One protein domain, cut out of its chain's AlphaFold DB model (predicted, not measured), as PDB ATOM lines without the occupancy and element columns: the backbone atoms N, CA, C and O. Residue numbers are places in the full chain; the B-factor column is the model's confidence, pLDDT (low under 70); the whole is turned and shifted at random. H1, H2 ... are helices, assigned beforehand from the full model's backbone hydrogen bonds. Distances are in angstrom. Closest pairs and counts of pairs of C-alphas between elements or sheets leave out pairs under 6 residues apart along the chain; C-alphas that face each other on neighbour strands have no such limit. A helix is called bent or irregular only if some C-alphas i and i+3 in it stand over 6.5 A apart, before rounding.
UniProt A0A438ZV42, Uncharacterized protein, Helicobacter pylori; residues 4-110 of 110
ATOM      1  N   TYR A   4      21.877  26.881 -39.249       70.31
ATOM      2  CA  TYR A   4      21.080  27.275 -38.076       70.31
ATOM      3  C   TYR A   4      19.566  27.094 -38.244       70.31
ATOM      4  O   TYR A   4      18.852  26.990 -37.249       70.31
ATOM      5  N   LYS A   5      19.072  27.001 -39.488       73.75
ATOM      6  CA  LYS A   5      17.643  26.805 -39.788       73.75
ATOM      7  C   LYS A   5      17.020  25.634 -39.011       73.75
ATOM      8  O   LYS A   5      16.020  25.873 -38.336       73.75
ATOM      9  N   PRO A   6      17.576  24.403 -39.039       82.31
ATOM     10  CA  PRO A   6      16.995  23.286 -38.293       82.31
ATOM     11  C   PRO A   6      16.960  23.541 -36.782       82.31
ATOM     12  O   PRO A   6      15.971  23.202 -36.139       82.31
ATOM     13  N   TYR A   7      17.973  24.203 -36.214       85.31
ATOM     14  CA  TYR A   7      17.997  24.522 -34.784       85.31
ATOM     15  C   TYR A   7      16.884  25.495 -34.392       85.31
ATOM     16  O   TYR A   7      16.234  25.285 -33.373       85.31
ATOM     17  N   CYS A   8      16.604  26.513 -35.209       85.81
ATOM     18  CA  CYS A   8      15.494  27.433 -34.954       85.81
ATOM     19  C   CYS A   8      14.136  26.717 -34.958       85.81
ATOM     20  O   CYS A   8      13.319  26.976 -34.080       85.81
ATOM     21  N   TYR A   9      13.910  25.776 -35.882       88.50
ATOM     22  CA  TYR A   9      12.696  24.953 -35.868       88.50
ATOM     23  C   TYR A   9      12.609  24.063 -34.626       88.50
ATOM     24  O   TYR A   9      11.548  23.983 -34.011       88.50
ATOM     25  N   ILE A  10      13.714  23.424 -34.230       90.19
ATOM     26  CA  ILE A  10      13.767  22.586 -33.023       90.19
ATOM     27  C   ILE A  10      13.437  23.419 -31.779       90.19
ATOM     28  O   ILE A  10      12.612  23.004 -30.971       90.19
ATOM     29  N   ILE A  11      14.025  24.611 -31.649       90.25
ATOM     30  CA  ILE A  11      13.755  25.530 -30.537       90.25
ATOM     31  C   ILE A  11      12.286  25.963 -30.542       90.25
ATOM     32  O   ILE A  11      11.644  25.914 -29.494       90.25
ATOM     33  N   SER A  12      11.723  26.317 -31.703       90.94
ATOM     34  CA  SER A  12      10.301  26.660 -31.818       90.94
ATOM     35  C   SER A  12       9.393  25.516 -31.383       90.94
ATOM     36  O   SER A  12       8.450  25.754 -30.636       90.94
ATOM     37  N   ILE A  13       9.682  24.277 -31.797       92.44
ATOM     38  CA  ILE A  13       8.900  23.093 -31.408       92.44
ATOM     39  C   ILE A  13       9.010  22.840 -29.902       92.44
ATOM     40  O   ILE A  13       8.000  22.601 -29.242       92.44
ATOM     41  N   LEU A  14      10.217  22.931 -29.341       93.50
ATOM     42  CA  LEU A  14      10.444  22.754 -27.905       93.50
ATOM     43  C   LEU A  14       9.768  23.841 -27.067       93.50
ATOM     44  O   LEU A  14       9.363  23.564 -25.943       93.50
ATOM     45  N   ALA A  15       9.611  25.053 -27.602       92.81
ATOM     46  CA  ALA A  15       8.953  26.157 -26.913       92.81
ATOM     47  C   ALA A  15       7.427  25.983 -26.800       92.81
ATOM     48  O   ALA A  15       6.839  26.509 -25.854       92.81
ATOM     49  N   ILE A  16       6.788  25.223 -27.703       93.50
ATOM     50  CA  ILE A  16       5.327  25.003 -27.734       93.50
ATOM     51  C   ILE A  16       4.761  24.605 -26.359       93.50
ATOM     52  O   ILE A  16       3.880  25.314 -25.875       93.50
ATOM     53  N   PRO A  17       5.225  23.530 -25.685       92.19
ATOM     54  CA  PRO A  17       4.657  23.125 -24.398       92.19
ATOM     55  C   PRO A  17       4.808  24.189 -23.303       92.19
ATOM     56  O   PRO A  17       3.903  24.347 -22.485       92.19
ATOM     57  N   PHE A  18       5.909  24.947 -23.292       93.00
ATOM     58  CA  PHE A  18       6.143  25.991 -22.289       93.00
ATOM     59  C   PHE A  18       5.263  27.216 -22.521       93.00
ATOM     60  O   PHE A  18       4.670  27.737 -21.577       93.00
ATOM     61  N   ILE A  19       5.135  27.650 -23.776       94.31
ATOM     62  CA  ILE A  19       4.271  28.775 -24.142       94.31
ATOM     63  C   ILE A  19       2.814  28.393 -23.919       94.31
ATOM     64  O   ILE A  19       2.076  29.159 -23.311       94.31
ATOM     65  N   PHE A  20       2.407  27.186 -24.318       94.94
ATOM     66  CA  PHE A  20       1.058  26.691 -24.066       94.94
ATOM     67  C   PHE A  20       0.725  26.692 -22.571       94.94
ATOM     68  O   PHE A  20      -0.343  27.161 -22.180       94.94
ATOM     69  N   LEU A  21       1.655  26.236 -21.727       94.94
ATOM     70  CA  LEU A  21       1.509  26.247 -20.273       94.94
ATOM     71  C   LEU A  21       1.418  27.664 -19.698       94.94
ATOM     72  O   LEU A  21       0.525  27.927 -18.896       94.94
ATOM     73  N   GLY A  22       2.301  28.573 -20.113       93.75
ATOM     74  CA  GLY A  22       2.310  29.958 -19.634       93.75
ATOM     75  C   GLY A  22       1.068  30.742 -20.058       93.75
ATOM     76  O   GLY A  22       0.441  31.408 -19.238       93.75
ATOM     77  N   VAL A  23       0.663  30.610 -21.319       94.75
ATOM     78  CA  VAL A  23      -0.507  31.303 -21.870       94.75
ATOM     79  C   VAL A  23      -1.801  30.753 -21.265       94.75
ATOM     80  O   VAL A  23      -2.657  31.529 -20.849       94.75
ATOM     81  N   SER A  24      -1.907  29.431 -21.102       93.56
ATOM     82  CA  SER A  24      -3.050  28.826 -20.404       93.56
ATOM     83  C   SER A  24      -3.089  29.217 -18.929       93.56
ATOM     84  O   SER A  24      -4.168  29.390 -18.377       93.56
ATOM     85  N   HIS A  25      -1.928  29.350 -18.275       94.88
ATOM     86  CA  HIS A  25      -1.846  29.824 -16.894       94.88
ATOM     87  C   HIS A  25      -2.425  31.234 -16.753       94.88
ATOM     88  O   HIS A  25      -3.214  31.468 -15.842       94.88
ATOM     89  N   TYR A  26      -2.072  32.121 -17.687       93.56
ATOM     90  CA  TYR A  26      -2.553  33.496 -17.727       93.56
ATOM     91  C   TYR A  26      -4.048  33.599 -18.060       93.56
ATOM     92  O   TYR A  26      -4.780  34.245 -17.329       93.56
ATOM     93  N   PHE A  27      -4.535  32.946 -19.120       92.50
ATOM     94  CA  PHE A  27      -5.934  33.117 -19.544       92.50
ATOM     95  C   PHE A  27      -6.967  32.401 -18.674       92.50
ATOM     96  O   PHE A  27      -8.135  32.776 -18.689       92.50
ATOM     97  N   LEU A  28      -6.572  31.349 -17.960       91.38
ATOM     98  CA  LEU A  28      -7.474  30.598 -17.082       91.38
ATOM     99  C   LEU A  28      -7.326  30.992 -15.607       91.38
ATOM    100  O   LEU A  28      -7.916  30.322 -14.759       91.38
ATOM    101  N   ASP A  29      -6.537  32.034 -15.313       92.00
ATOM    102  CA  ASP A  29      -6.300  32.584 -13.974       92.00
ATOM    103  C   ASP A  29      -5.997  31.502 -12.923       92.00
ATOM    104  O   ASP A  29      -6.602  31.425 -11.849       92.00
ATOM    105  N   PHE A  30      -5.059  30.603 -13.239       91.25
ATOM    106  CA  PHE A  30      -4.710  29.533 -12.309       91.25
ATOM    107  C   PHE A  30      -3.981  30.084 -11.071       91.25
ATOM    108  O   PHE A  30      -3.053  30.877 -11.202       91.25
ATOM    109  N   PRO A  31      -4.280  29.575  -9.861       89.06
ATOM    110  CA  PRO A  31      -3.681  30.078  -8.622       89.06
ATOM    111  C   PRO A  31      -2.194  29.722  -8.471       89.06
ATOM    112  O   PRO A  31      -1.489  30.309  -7.659       89.06
ATOM    113  N   SER A  32      -1.707  28.718  -9.206       92.75
ATOM    114  CA  SER A  32      -0.295  28.338  -9.212       92.75
ATOM    115  C   SER A  32       0.098  27.665 -10.520       92.75
ATOM    116  O   SER A  32      -0.729  27.080 -11.225       92.75
ATOM    117  N   PHE A  33       1.395  27.699 -10.821       90.62
ATOM    118  CA  PHE A  33       1.956  27.033 -11.996       90.62
ATOM    119  C   PHE A  33       1.818  25.502 -11.930       90.62
ATOM    120  O   PHE A  33       1.635  24.825 -12.939       90.62
ATOM    121  N   LEU A  34       1.849  24.933 -10.721       92.62
ATOM    122  CA  LEU A  34       1.619  23.503 -10.523       92.62
ATOM    123  C   LEU A  34       0.167  23.118 -10.846       92.62
ATOM    124  O   LEU A  34      -0.078  22.059 -11.427       92.62
ATOM    125  N   ALA A  35      -0.797  23.977 -10.497       91.44
ATOM    126  CA  ALA A  35      -2.203  23.761 -10.822       91.44
ATOM    127  C   ALA A  35      -2.440  23.789 -12.339       91.44
ATOM    128  O   ALA A  35      -3.074  22.869 -12.861       91.44
ATOM    129  N   SER A  36      -1.874  24.771 -13.053       94.62
ATOM    130  CA  SER A  36      -1.971  24.835 -14.518       94.62
ATOM    131  C   SER A  36      -1.293  23.638 -15.187       94.62
ATOM    132  O   SER A  36      -1.887  23.023 -16.074       94.62
ATOM    133  N   TYR A  37      -0.110  23.225 -14.719       94.75
ATOM    134  CA  TYR A  37       0.575  22.031 -15.222       94.75
ATOM    135  C   TYR A  37      -0.271  20.765 -15.051       94.75
ATOM    136  O   TYR A  37      -0.475  20.019 -16.008       94.75
ATOM    137  N   ASN A  38      -0.803  20.524 -13.850       93.81
ATOM    138  CA  ASN A  38      -1.617  19.338 -13.578       93.81
ATOM    139  C   ASN A  38      -2.916  19.330 -14.389       93.81
ATOM    140  O   ASN A  38      -3.358  18.272 -14.841       93.81
ATOM    141  N   TYR A  39      -3.525  20.498 -14.582       92.06
ATOM    142  CA  TYR A  39      -4.715  20.643 -15.404       92.06
ATOM    143  C   TYR A  39      -4.427  20.346 -16.882       92.06
ATOM    144  O   TYR A  39      -5.093  19.501 -17.481       92.06
ATOM    145  N   LEU A  40      -3.382  20.950 -17.451       92.25
ATOM    146  CA  LEU A  40      -2.983  20.688 -18.835       92.25
ATOM    147  C   LEU A  40      -2.534  19.242 -19.046       92.25
ATOM    148  O   LEU A  40      -2.891  18.631 -20.052       92.25
ATOM    149  N   LYS A  41      -1.836  18.646 -18.074       93.00
ATOM    150  CA  LYS A  41      -1.488  17.219 -18.089       93.00
ATOM    151  C   LYS A  41      -2.737  16.343 -18.212       93.00
ATOM    152  O   LYS A  41      -2.735  15.394 -18.992       93.00
ATOM    153  N   LYS A  42      -3.813  16.665 -17.483       91.31
ATOM    154  CA  LYS A  42      -5.096  15.948 -17.592       91.31
ATOM    155  C   LYS A  42      -5.743  16.120 -18.963       91.31
ATOM    156  O   LYS A  42      -6.294  15.143 -19.465       91.31
ATOM    157  N   ILE A  43      -5.670  17.314 -19.556       88.94
ATOM    158  CA  ILE A  43      -6.190  17.575 -20.907       88.94
ATOM    159  C   ILE A  43      -5.451  16.733 -21.943       88.94
ATOM    160  O   ILE A  43      -6.093  16.037 -22.721       88.94
ATOM    161  N   ILE A  44      -4.117  16.751 -21.927       88.44
ATOM    162  CA  ILE A  44      -3.299  16.038 -22.918       88.44
ATOM    163  C   ILE A  44      -3.517  14.523 -22.817       88.44
ATOM    164  O   ILE A  44      -3.690  13.860 -23.834       88.44
ATOM    165  N   LEU A  45      -3.560  13.972 -21.599       89.00
ATOM    166  CA  LEU A  45      -3.765  12.532 -21.392       89.00
ATOM    167  C   LEU A  45      -5.168  12.057 -21.793       89.00
ATOM    168  O   LEU A  45      -5.322  10.937 -22.270       89.00
ATOM    169  N   ASN A  46      -6.186  12.900 -21.618       89.38
ATOM    170  CA  ASN A  46      -7.580  12.544 -21.884       89.38
ATOM    171  C   ASN A  46      -8.144  13.243 -23.124       89.38
ATOM    172  O   ASN A  46      -9.357  13.384 -23.238       89.38
ATOM    173  N   LEU A  47      -7.286  13.671 -24.056       84.88
ATOM    174  CA  LEU A  47      -7.685  14.497 -25.199       84.88
ATOM    175  C   LEU A  47      -8.815  13.858 -26.022       84.88
ATOM    176  O   LEU A  47      -9.736  14.548 -26.438       84.88
ATOM    177  N   HIS A  48      -8.773  12.534 -26.187       85.00
ATOM    178  CA  HIS A  48      -9.775  11.750 -26.916       85.00
ATOM    179  C   HIS A  48     -11.160  11.717 -26.247       85.00
ATOM    180  O   HIS A  48     -12.153  11.475 -26.925       85.00
ATOM    181  N   ASN A  49     -11.234  11.957 -24.935       85.69
ATOM    182  CA  ASN A  49     -12.481  11.910 -24.165       85.69
ATOM    183  C   ASN A  49     -13.200  13.262 -24.108       85.69
ATOM    184  O   ASN A  49     -14.344  13.330 -23.661       85.69
ATOM    185  N   PHE A  50     -12.550  14.342 -24.539       82.38
ATOM    186  CA  PHE A  50     -13.149  15.670 -24.561       82.38
ATOM    187  C   PHE A  50     -13.706  15.969 -25.951       82.38
ATOM    188  O   PHE A  50     -12.955  16.003 -26.922       82.38
ATOM    189  N   SER A  51     -15.012  16.241 -26.055       78.44
ATOM    190  CA  SER A  51     -15.589  16.689 -27.333       78.44
ATOM    191  C   SER A  51     -15.353  18.182 -27.582       78.44
ATOM    192  O   SER A  51     -15.175  18.590 -28.727       78.44
ATOM    193  N   HIS A  52     -15.308  18.995 -26.520       84.56
ATOM    194  CA  HIS A  52     -15.094  20.439 -26.596       84.56
ATOM    195  C   HIS A  52     -14.227  20.939 -25.441       84.56
ATOM    196  O   HIS A  52     -14.343  20.476 -24.305       84.56
ATOM    197  N   PHE A  53     -13.387  21.927 -25.740       87.38
ATOM    198  CA  PHE A  53     -12.617  22.675 -24.754       87.38
ATOM    199  C   PHE A  53     -13.174  24.086 -24.605       87.38
ATOM    200  O   PHE A  53     -13.982  24.550 -25.411       87.38
ATOM    201  N   LYS A  54     -12.736  24.787 -23.561       88.81
ATOM    202  CA  LYS A  54     -13.029  26.212 -23.454       88.81
ATOM    203  C   LYS A  54     -12.271  26.998 -24.526       88.81
ATOM    204  O   LYS A  54     -11.200  26.577 -24.970       88.81
ATOM    205  N   PHE A  55     -12.809  28.153 -24.905       90.81
ATOM    206  CA  PHE A  55     -12.211  29.027 -25.915       90.81
ATOM    207  C   PHE A  55     -10.754  29.392 -25.592       90.81
ATOM    208  O   PHE A  55      -9.894  29.359 -26.471       90.81
ATOM    209  N   GLU A  56     -10.449  29.641 -24.320       93.06
ATOM    210  CA  GLU A  56      -9.124  30.026 -23.835       93.06
ATOM    211  C   GLU A  56      -8.073  28.945 -24.108       93.06
ATOM    212  O   GLU A  56      -6.923  29.268 -24.395       93.06
ATOM    213  N   ILE A  57      -8.455  27.661 -24.084       92.38
ATOM    214  CA  ILE A  57      -7.557  26.543 -24.418       92.38
ATOM    215  C   ILE A  57      -7.191  26.584 -25.900       92.38
ATOM    216  O   ILE A  57      -6.017  26.467 -26.249       92.38
ATOM    217  N   TYR A  58      -8.184  26.771 -26.774       91.81
ATOM    218  CA  TYR A  58      -7.956  26.869 -28.215       91.81
ATOM    219  C   TYR A  58      -7.089  28.081 -28.556       91.81
ATOM    220  O   TYR A  58      -6.145  27.970 -29.338       91.81
ATOM    221  N   PHE A  59      -7.369  29.219 -27.921       92.56
ATOM    222  CA  PHE A  59      -6.577  30.429 -28.093       92.56
ATOM    223  C   PHE A  59      -5.137  30.236 -27.602       92.56
ATOM    224  O   PHE A  59      -4.190  30.544 -28.322       92.56
ATOM    225  N   SER A  60      -4.957  29.624 -26.429       93.88
ATOM    226  CA  SER A  60      -3.633  29.305 -25.882       93.88
ATOM    227  C   SER A  60      -2.842  28.375 -26.797       93.88
ATOM    228  O   SER A  60      -1.640  28.565 -26.984       93.88
ATOM    229  N   PHE A  61      -3.504  27.388 -27.406       92.62
ATOM    230  CA  PHE A  61      -2.885  26.490 -28.379       92.62
ATOM    231  C   PHE A  61      -2.445  27.242 -29.639       92.62
ATOM    232  O   PHE A  61      -1.322  27.059 -30.107       92.62
ATOM    233  N   PHE A  62      -3.284  28.145 -30.151       93.81
ATOM    234  CA  PHE A  62      -2.935  28.984 -31.295       93.81
ATOM    235  C   PHE A  62      -1.724  29.885 -30.997       93.81
ATOM    236  O   PHE A  62      -0.780  29.932 -31.785       93.81
ATOM    237  N   CYS A  63      -1.692  30.525 -29.824       93.56
ATOM    238  CA  CYS A  63      -0.537  31.302 -29.369       93.56
ATOM    239  C   CYS A  63       0.732  30.449 -29.247       93.56
ATOM    240  O   CYS A  63       1.815  30.905 -29.608       93.56
ATOM    241  N   ALA A  64       0.611  29.205 -28.777       94.44
ATOM    242  CA  ALA A  64       1.748  28.300 -28.639       94.44
ATOM    243  C   ALA A  64       2.373  27.903 -29.984       94.44
ATOM    244  O   ALA A  64       3.571  27.643 -30.038       94.44
ATOM    245  N   LEU A  65       1.594  27.897 -31.071       94.69
ATOM    246  CA  LEU A  65       2.087  27.622 -32.425       94.69
ATOM    247  C   LEU A  65       2.730  28.839 -33.105       94.69
ATOM    248  O   LEU A  65       3.444  28.681 -34.097       94.69
ATOM    249  N   LEU A  66       2.514  30.047 -32.582       93.44
ATOM    250  CA  LEU A  66       3.005  31.293 -33.173       93.44
ATOM    251  C   LEU A  66       4.524  31.301 -33.451       93.44
ATOM    252  O   LEU A  66       4.903  31.690 -34.556       93.44
ATOM    253  N   PRO A  67       5.410  30.836 -32.542       90.88
ATOM    254  CA  PRO A  67       6.847  30.791 -32.812       90.88
ATOM    255  C   PRO A  67       7.192  29.891 -33.997       90.88
ATOM    256  O   PRO A  67       8.082  30.219 -34.777       90.88
ATOM    257  N   LEU A  68       6.464  28.782 -34.165       91.69
ATOM    258  CA  LEU A  68       6.665  27.857 -35.274       91.69
ATOM    259  C   LEU A  68       6.277  28.507 -36.605       91.69
ATOM    260  O   LEU A  68       7.080  28.492 -37.540       91.69
ATOM    261  N   PHE A  69       5.103  29.143 -36.669       90.75
ATOM    262  CA  PHE A  69       4.675  29.892 -37.855       90.75
ATOM    263  C   PHE A  69       5.618  31.048 -38.178       90.75
ATOM    264  O   PHE A  69       5.955  31.251 -39.341       90.75
ATOM    265  N   LEU A  70       6.100  31.763 -37.161       88.62
ATOM    266  CA  LEU A  70       7.058  32.846 -37.338       88.62
ATOM    267  C   LEU A  70       8.388  32.325 -37.889       88.62
ATOM    268  O   LEU A  70       8.904  32.882 -38.855       88.62
ATOM    269  N   THR A  71       8.924  31.228 -37.341       87.94
ATOM    270  CA  THR A  71      10.133  30.606 -37.900       87.94
ATOM    271  C   THR A  71       9.925  30.129 -39.329       87.94
ATOM    272  O   THR A  71      10.783  30.373 -40.174       87.94
ATOM    273  N   ALA A  72       8.778  29.519 -39.632       87.56
ATOM    274  CA  ALA A  72       8.455  29.105 -40.988       87.56
ATOM    275  C   ALA A  72       8.419  30.300 -41.943       87.56
ATOM    276  O   ALA A  72       9.102  30.283 -42.963       87.56
ATOM    277  N   TYR A  73       7.713  31.367 -41.573       85.75
ATOM    278  CA  TYR A  73       7.615  32.597 -42.353       85.75
ATOM    279  C   TYR A  73       8.989  33.227 -42.626       85.75
ATOM    280  O   TYR A  73       9.322  33.516 -43.777       85.75
ATOM    281  N   LEU A  74       9.816  33.375 -41.586       82.50
ATOM    282  CA  LEU A  74      11.153  33.966 -41.694       82.50
ATOM    283  C   LEU A  74      12.065  33.176 -42.641       82.50
ATOM    284  O   LEU A  74      12.853  33.768 -43.375       82.50
ATOM    285  N   PHE A  75      11.961  31.845 -42.656       79.12
ATOM    286  CA  PHE A  75      12.816  31.006 -43.498       79.12
ATOM    287  C   PHE A  75      12.230  30.671 -44.876       79.12
ATOM    288  O   PHE A  75      13.008  30.268 -45.746       79.12
ATOM    289  N   PHE A  76      10.919  30.841 -45.085       74.25
ATOM    290  CA  PHE A  76      10.228  30.578 -46.353       74.25
ATOM    291  C   PHE A  76      10.491  31.668 -47.395       74.25
ATOM    292  O   PHE A  76      10.769  31.354 -48.547       74.25
ATOM    293  N   ASN A  77      10.513  32.942 -46.989       60.66
ATOM    294  CA  ASN A  77      10.708  34.069 -47.911       60.66
ATOM    295  C   ASN A  77      12.141  34.237 -48.429       60.66
ATOM    296  O   ASN A  77      12.455  35.254 -49.042       60.66
ATOM    297  N   GLY A  78      13.034  33.276 -48.166       54.19
ATOM    298  CA  GLY A  78      14.434  33.420 -48.539       54.19
ATOM    299  C   GLY A  78      15.024  34.711 -47.980       54.19
ATOM    300  O   GLY A  78      15.915  35.269 -48.612       54.19
ATOM    301  N   CYS A  79      14.526  35.192 -46.825       50.38
ATOM    302  CA  CYS A  79      15.221  36.208 -46.062       50.38
ATOM    303  C   CYS A  79      16.587  35.603 -45.781       50.38
ATOM    304  O   CYS A  79      16.773  34.793 -44.867       50.38
ATOM    305  N   ASN A  80      17.544  35.974 -46.626       48.56
ATOM    306  CA  ASN A  80      18.914  36.037 -46.235       48.56
ATOM    307  C   ASN A  80      18.851  36.905 -44.990       48.56
ATOM    308  O   ASN A  80      18.796  38.129 -45.052       48.56
ATOM    309  N   MET A  81      18.858  36.254 -43.835       51.75
ATOM    310  CA  MET A  81      19.493  36.823 -42.673       51.75
ATOM    311  C   MET A  81      20.987  36.925 -43.024       51.75
ATOM    312  O   MET A  81      21.833  36.342 -42.366       51.75
ATOM    313  N   ASP A  82      21.337  37.610 -44.114       48.44
ATOM    314  CA  ASP A  82      22.574  38.342 -44.160       48.44
ATOM    315  C   ASP A  82      22.363  39.305 -43.018       48.44
ATOM    316  O   ASP A  82      21.459  40.143 -43.047       48.44
ATOM    317  N   SER A  83      23.054  39.038 -41.916       46.66
ATOM    318  CA  SER A  83      23.062  39.924 -40.777       46.66
ATOM    319  C   SER A  83      23.267  41.327 -41.343       46.66
ATOM    320  O   SER A  83      24.362  41.666 -41.787       46.66
ATOM    321  N   HIS A  84      22.213  42.142 -41.363       45.47
ATOM    322  CA  HIS A  84      22.286  43.547 -41.760       45.47
ATOM    323  C   HIS A  84      23.073  44.379 -40.731       45.47
ATOM    324  O   HIS A  84      23.026  45.599 -40.729       45.47
ATOM    325  N   GLY A  85      23.869  43.728 -39.888       43.66
ATOM    326  CA  GLY A  85      25.239  44.139 -39.682       43.66
ATOM    327  C   GLY A  85      26.149  42.949 -39.962       43.66
ATOM    328  O   GLY A  85      26.147  41.980 -39.205       43.66
ATOM    329  N   LYS A  86      27.058  43.065 -40.940       42.47
ATOM    330  CA  LYS A  86      28.448  42.799 -40.555       42.47
ATOM    331  C   LYS A  86      28.588  43.523 -39.224       42.47
ATOM    332  O   LYS A  86      28.350  44.729 -39.180       42.47
ATOM    333  N   ALA A  87      28.852  42.812 -38.137       50.41
ATOM    334  CA  ALA A  87      29.394  43.465 -36.970       50.41
ATOM    335  C   ALA A  87      30.707  44.097 -37.452       50.41
ATOM    336  O   ALA A  87      31.753  43.467 -37.423       50.41
ATOM    337  N   VAL A  88      30.635  45.332 -37.965       49.34
ATOM    338  CA  VAL A  88      31.776  46.162 -38.392       49.34
ATOM    339  C   VAL A  88      32.732  46.388 -37.203       49.34
ATOM    340  O   VAL A  88      33.834  46.885 -37.374       49.34
ATOM    341  N   TRP A  89      32.321  45.950 -36.010       47.53
ATOM    342  CA  TRP A  89      32.988  46.068 -34.726       47.53
ATOM    343  C   TRP A  89      33.524  44.756 -34.135       47.53
ATOM    344  O   TRP A  89      34.108  44.811 -33.059       47.53
ATOM    345  N   ALA A  90      33.331  43.595 -34.772       48.66
ATOM    346  CA  ALA A  90      33.892  42.335 -34.276       48.66
ATOM    347  C   ALA A  90      34.859  41.767 -35.313       48.66
ATOM    348  O   ALA A  90      34.452  41.224 -36.343       48.66
ATOM    349  N   GLU A  91      36.154  41.916 -35.051       52.78
ATOM    350  CA  GLU A  91      37.168  41.236 -35.844       52.78
ATOM    351  C   GLU A  91      37.065  39.722 -35.594       52.78
ATOM    352  O   GLU A  91      36.662  39.270 -34.524       52.78
ATOM    353  N   MET A  92      37.460  38.901 -36.568       53.75
ATOM    354  CA  MET A  92      37.409  37.431 -36.477       53.75
ATOM    355  C   MET A  92      38.120  36.870 -35.225       53.75
ATOM    356  O   MET A  92      37.751  35.811 -34.723       53.75
ATOM    357  N   LYS A  93      39.080  37.622 -34.669       57.91
ATOM    358  CA  LYS A  93      39.756  37.346 -33.391       57.91
ATOM    359  C   LYS A  93      38.821  37.376 -32.172       57.91
ATOM    360  O   LYS A  93      39.021  36.606 -31.236       57.91
ATOM    361  N   ASP A  94      37.790  38.218 -32.193       52.06
ATOM    362  CA  ASP A  94      36.823  38.354 -31.101       52.06
ATOM    363  C   ASP A  94      35.823  37.196 -31.120       52.06
ATOM    364  O   ASP A  94      35.425  36.705 -30.071       52.06
ATOM    365  N   ILE A  95      35.489  36.687 -32.311       54.16
ATOM    366  CA  ILE A  95      34.592  35.536 -32.495       54.16
ATOM    367  C   ILE A  95      35.226  34.250 -31.939       54.16
ATOM    368  O   ILE A  95      34.543  33.483 -31.264       54.16
ATOM    369  N   ILE A  96      36.536  34.050 -32.134       52.88
ATOM    370  CA  ILE A  96      37.275  32.899 -31.575       52.88
ATOM    371  C   ILE A  96      37.282  32.944 -30.036       52.88
ATOM    372  O   ILE A  96      37.247  31.907 -29.380       52.88
ATOM    373  N   LYS A  97      37.256  34.137 -29.431       48.78
ATOM    374  CA  LYS A  97      37.215  34.284 -27.968       48.78
ATOM    375  C   LYS A  97      35.892  33.808 -27.353       48.78
ATOM    376  O   LYS A  97      35.875  33.430 -26.184       48.78
ATOM    377  N   TYR A  98      34.804  33.823 -28.125       46.97
ATOM    378  CA  TYR A  98      33.481  33.365 -27.694       46.97
ATOM    379  C   TYR A  98      33.174  31.915 -28.083       46.97
ATOM    380  O   TYR A  98      32.064  31.450 -27.814       46.97
ATOM    381  N   GLU A  99      34.128  31.173 -28.661       46.22
ATOM    382  CA  GLU A  99      34.023  29.715 -28.700       46.22
ATOM    383  C   GLU A  99      33.987  29.216 -27.252       46.22
ATOM    384  O   GLU A  99      34.968  29.272 -26.506       46.22
ATOM    385  N   TYR A 100      32.792  28.829 -26.816       50.16
ATOM    386  CA  TYR A 100      32.508  28.472 -25.439       50.16
ATOM    387  C   TYR A 100      33.273  27.195 -25.082       50.16
ATOM    388  O   TYR A 100      32.830  26.080 -25.346       50.16
ATOM    389  N   ASN A 101      34.456  27.358 -24.495       56.28
ATOM    390  CA  ASN A 101      35.253  26.250 -24.004       56.28
ATOM    391  C   ASN A 101      34.810  25.932 -22.570       56.28
ATOM    392  O   ASN A 101      35.115  26.677 -21.636       56.28
ATOM    393  N   ILE A 102      34.092  24.820 -22.392       56.50
ATOM    394  CA  ILE A 102      33.604  24.313 -21.090       56.50
ATOM    395  C   ILE A 102      34.714  24.268 -20.022       56.50
ATOM    396  O   ILE A 102      34.447  24.452 -18.834       56.50
ATOM    397  N   LEU A 103      35.973  24.105 -20.439       55.56
ATOM    398  CA  LEU A 103      37.136  24.098 -19.552       55.56
ATOM    399  C   LEU A 103      37.414  25.457 -18.879       55.56
ATOM    400  O   LEU A 103      37.952  25.480 -17.775       55.56
ATOM    401  N   ILE A 104      37.038  26.587 -19.492       57.38
ATOM    402  CA  ILE A 104      37.245  27.929 -18.915       57.38
ATOM    403  C   ILE A 104      36.239  28.196 -17.788       57.38
ATOM    404  O   ILE A 104      36.617  28.744 -16.755       57.38
ATOM    405  N   PHE A 105      34.987  27.755 -17.945       53.00
ATOM    406  CA  PHE A 105      33.963  27.885 -16.902       53.00
ATOM    407  C   PHE A 105      34.318  27.061 -15.654       53.00
ATOM    408  O   PHE A 105      34.257  27.571 -14.540       53.00
ATOM    409  N   LEU A 106      34.789  25.822 -15.836       51.12
ATOM    410  CA  LEU A 106      35.244  24.973 -14.725       51.12
ATOM    411  C   LEU A 106      36.453  25.560 -13.984       51.12
ATOM    412  O   LEU A 106      36.558  25.407 -12.772       51.12
ATOM    413  N   LYS A 107      37.344  26.268 -14.690       49.31
ATOM    414  CA  LYS A 107      38.516  26.914 -14.088       49.31
ATOM    415  C   LYS A 107      38.183  28.208 -13.334       49.31
ATOM    416  O   LYS A 107      38.957  28.604 -12.477       49.31
ATOM    417  N   ALA A 108      37.058  28.855 -13.640       51.03
ATOM    418  CA  ALA A 108      36.595  30.058 -12.942       51.03
ATOM    419  C   ALA A 108      35.806  29.757 -11.650       51.03
ATOM    420  O   ALA A 108      35.582  30.663 -10.852       51.03
ATOM    421  N   CYS A 109      35.379  28.505 -11.452       46.44
ATOM    422  CA  CYS A 109      34.671  28.044 -10.252       46.44
ATOM    423  C   CYS A 109      35.555  27.264  -9.256       46.44
ATOM    424  O   CYS A 109      35.027  26.772  -8.259       46.44
ATOM    425  N   SER A 110      36.861  27.142  -9.518       38.62
ATOM    426  CA  SER A 110      37.870  26.636  -8.572       38.62
ATOM    427  C   SER A 110      38.669  27.786  -7.982       38.62
ATOM    428  O   SER A 110      39.206  27.558  -6.876       38.62
TER     429      SER A 110
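AT A GLANCE: This is residues 4 to 110 of the 110 residues of an uncharacterized protein of Helicobacter pylori (UniProt A0A438ZV42). Two long bent helices, H1 and H3, run side by side in opposite ways, H1a beside H3b and H1b beside H3a, with H2 packed across H1b at one end of the pair. From the far end of H3 a long loose tail, residues 76 to 110, sticks out of this body and bears two short helices, H4 and H5, that meet none of the others. The printed part has 107 residues, with five named helices in the order H1, H2, H3, H4, H5 and no named strand; the class is all helix. The whole is extended, with a radius of gyration of the C-alphas of 20.5 A, and flat, spanning 59 by 47 by 23 A.

IN THESE COORDINATES: H1, residues 4 to 27, begins with C-alpha 4 at (21.080, 27.275, -38.076). By its hydrogen bonds it was assigned as one helix, but it is bent: C-alphas 14 and 17 are 6.8 A apart. Its arms, H1a, residues 4 to 14, 15.4 A long, and H1b, residues 17 to 27, 15.3 A long, stand at a steep tilt of 48 degrees. H2, residues 33 to 45, is 18.2 A long. H3, residues 55 to 76, was also assigned as one helix by its hydrogen bonds and is bent, with C-alphas 64 and 67 7.0 A apart. Its arms, H3a, residues 55 to 64, 14.2 A long, and H3b, residues 67 to 76, 14.0 A long, stand at a steep tilt of 43 degrees. H4 is residues 92 to 97, 9.1 A long. H5, residues 102 to 108, 10.4 A long, ends with C-alpha 108 at (36.595, 30.058, -12.942).

HOW THE PARTS SIT: H1a touches H3b at a shallow tilt of 21 degrees, opposite ways; their closest C-alphas, of Ser 12 and Leu 68, are 5.2 A apart. H1b touches H3a at a steep tilt of 39 degrees, opposite ways, closest at the C-alphas of Phe 20 and Ala 64, 4.9 A. H1b touches H2 at a steep tilt of 65 degrees, opposite ways, closest at the C-alphas of His 25 and Ser 36, 5.5 A. The helix packing is only just mostly crossed, with 1 of these 3 pairs at a shallow tilt. H2 and H3a are apart, and so are H4 and H5. Every O i to N i+4 pair is within hydrogen-bond range in H1a, H1b, H2, H3a, H3b and H5; in H4 it is 1 of 2.

THE WHOLE: The C-alphas farthest apart, of Ser 51 and Lys 93, are 59.4 A apart. Residues 44 to 52 and 76 to 110 stand free; the body without them spans 38 by 21 by 17 A. The link from H3 to H4, 15 residues, is long. The printed part has no cut and ends at residue 110, the chain's last. Mean pLDDT of the printed part is 77.3; residues 77 to 110 are under 70.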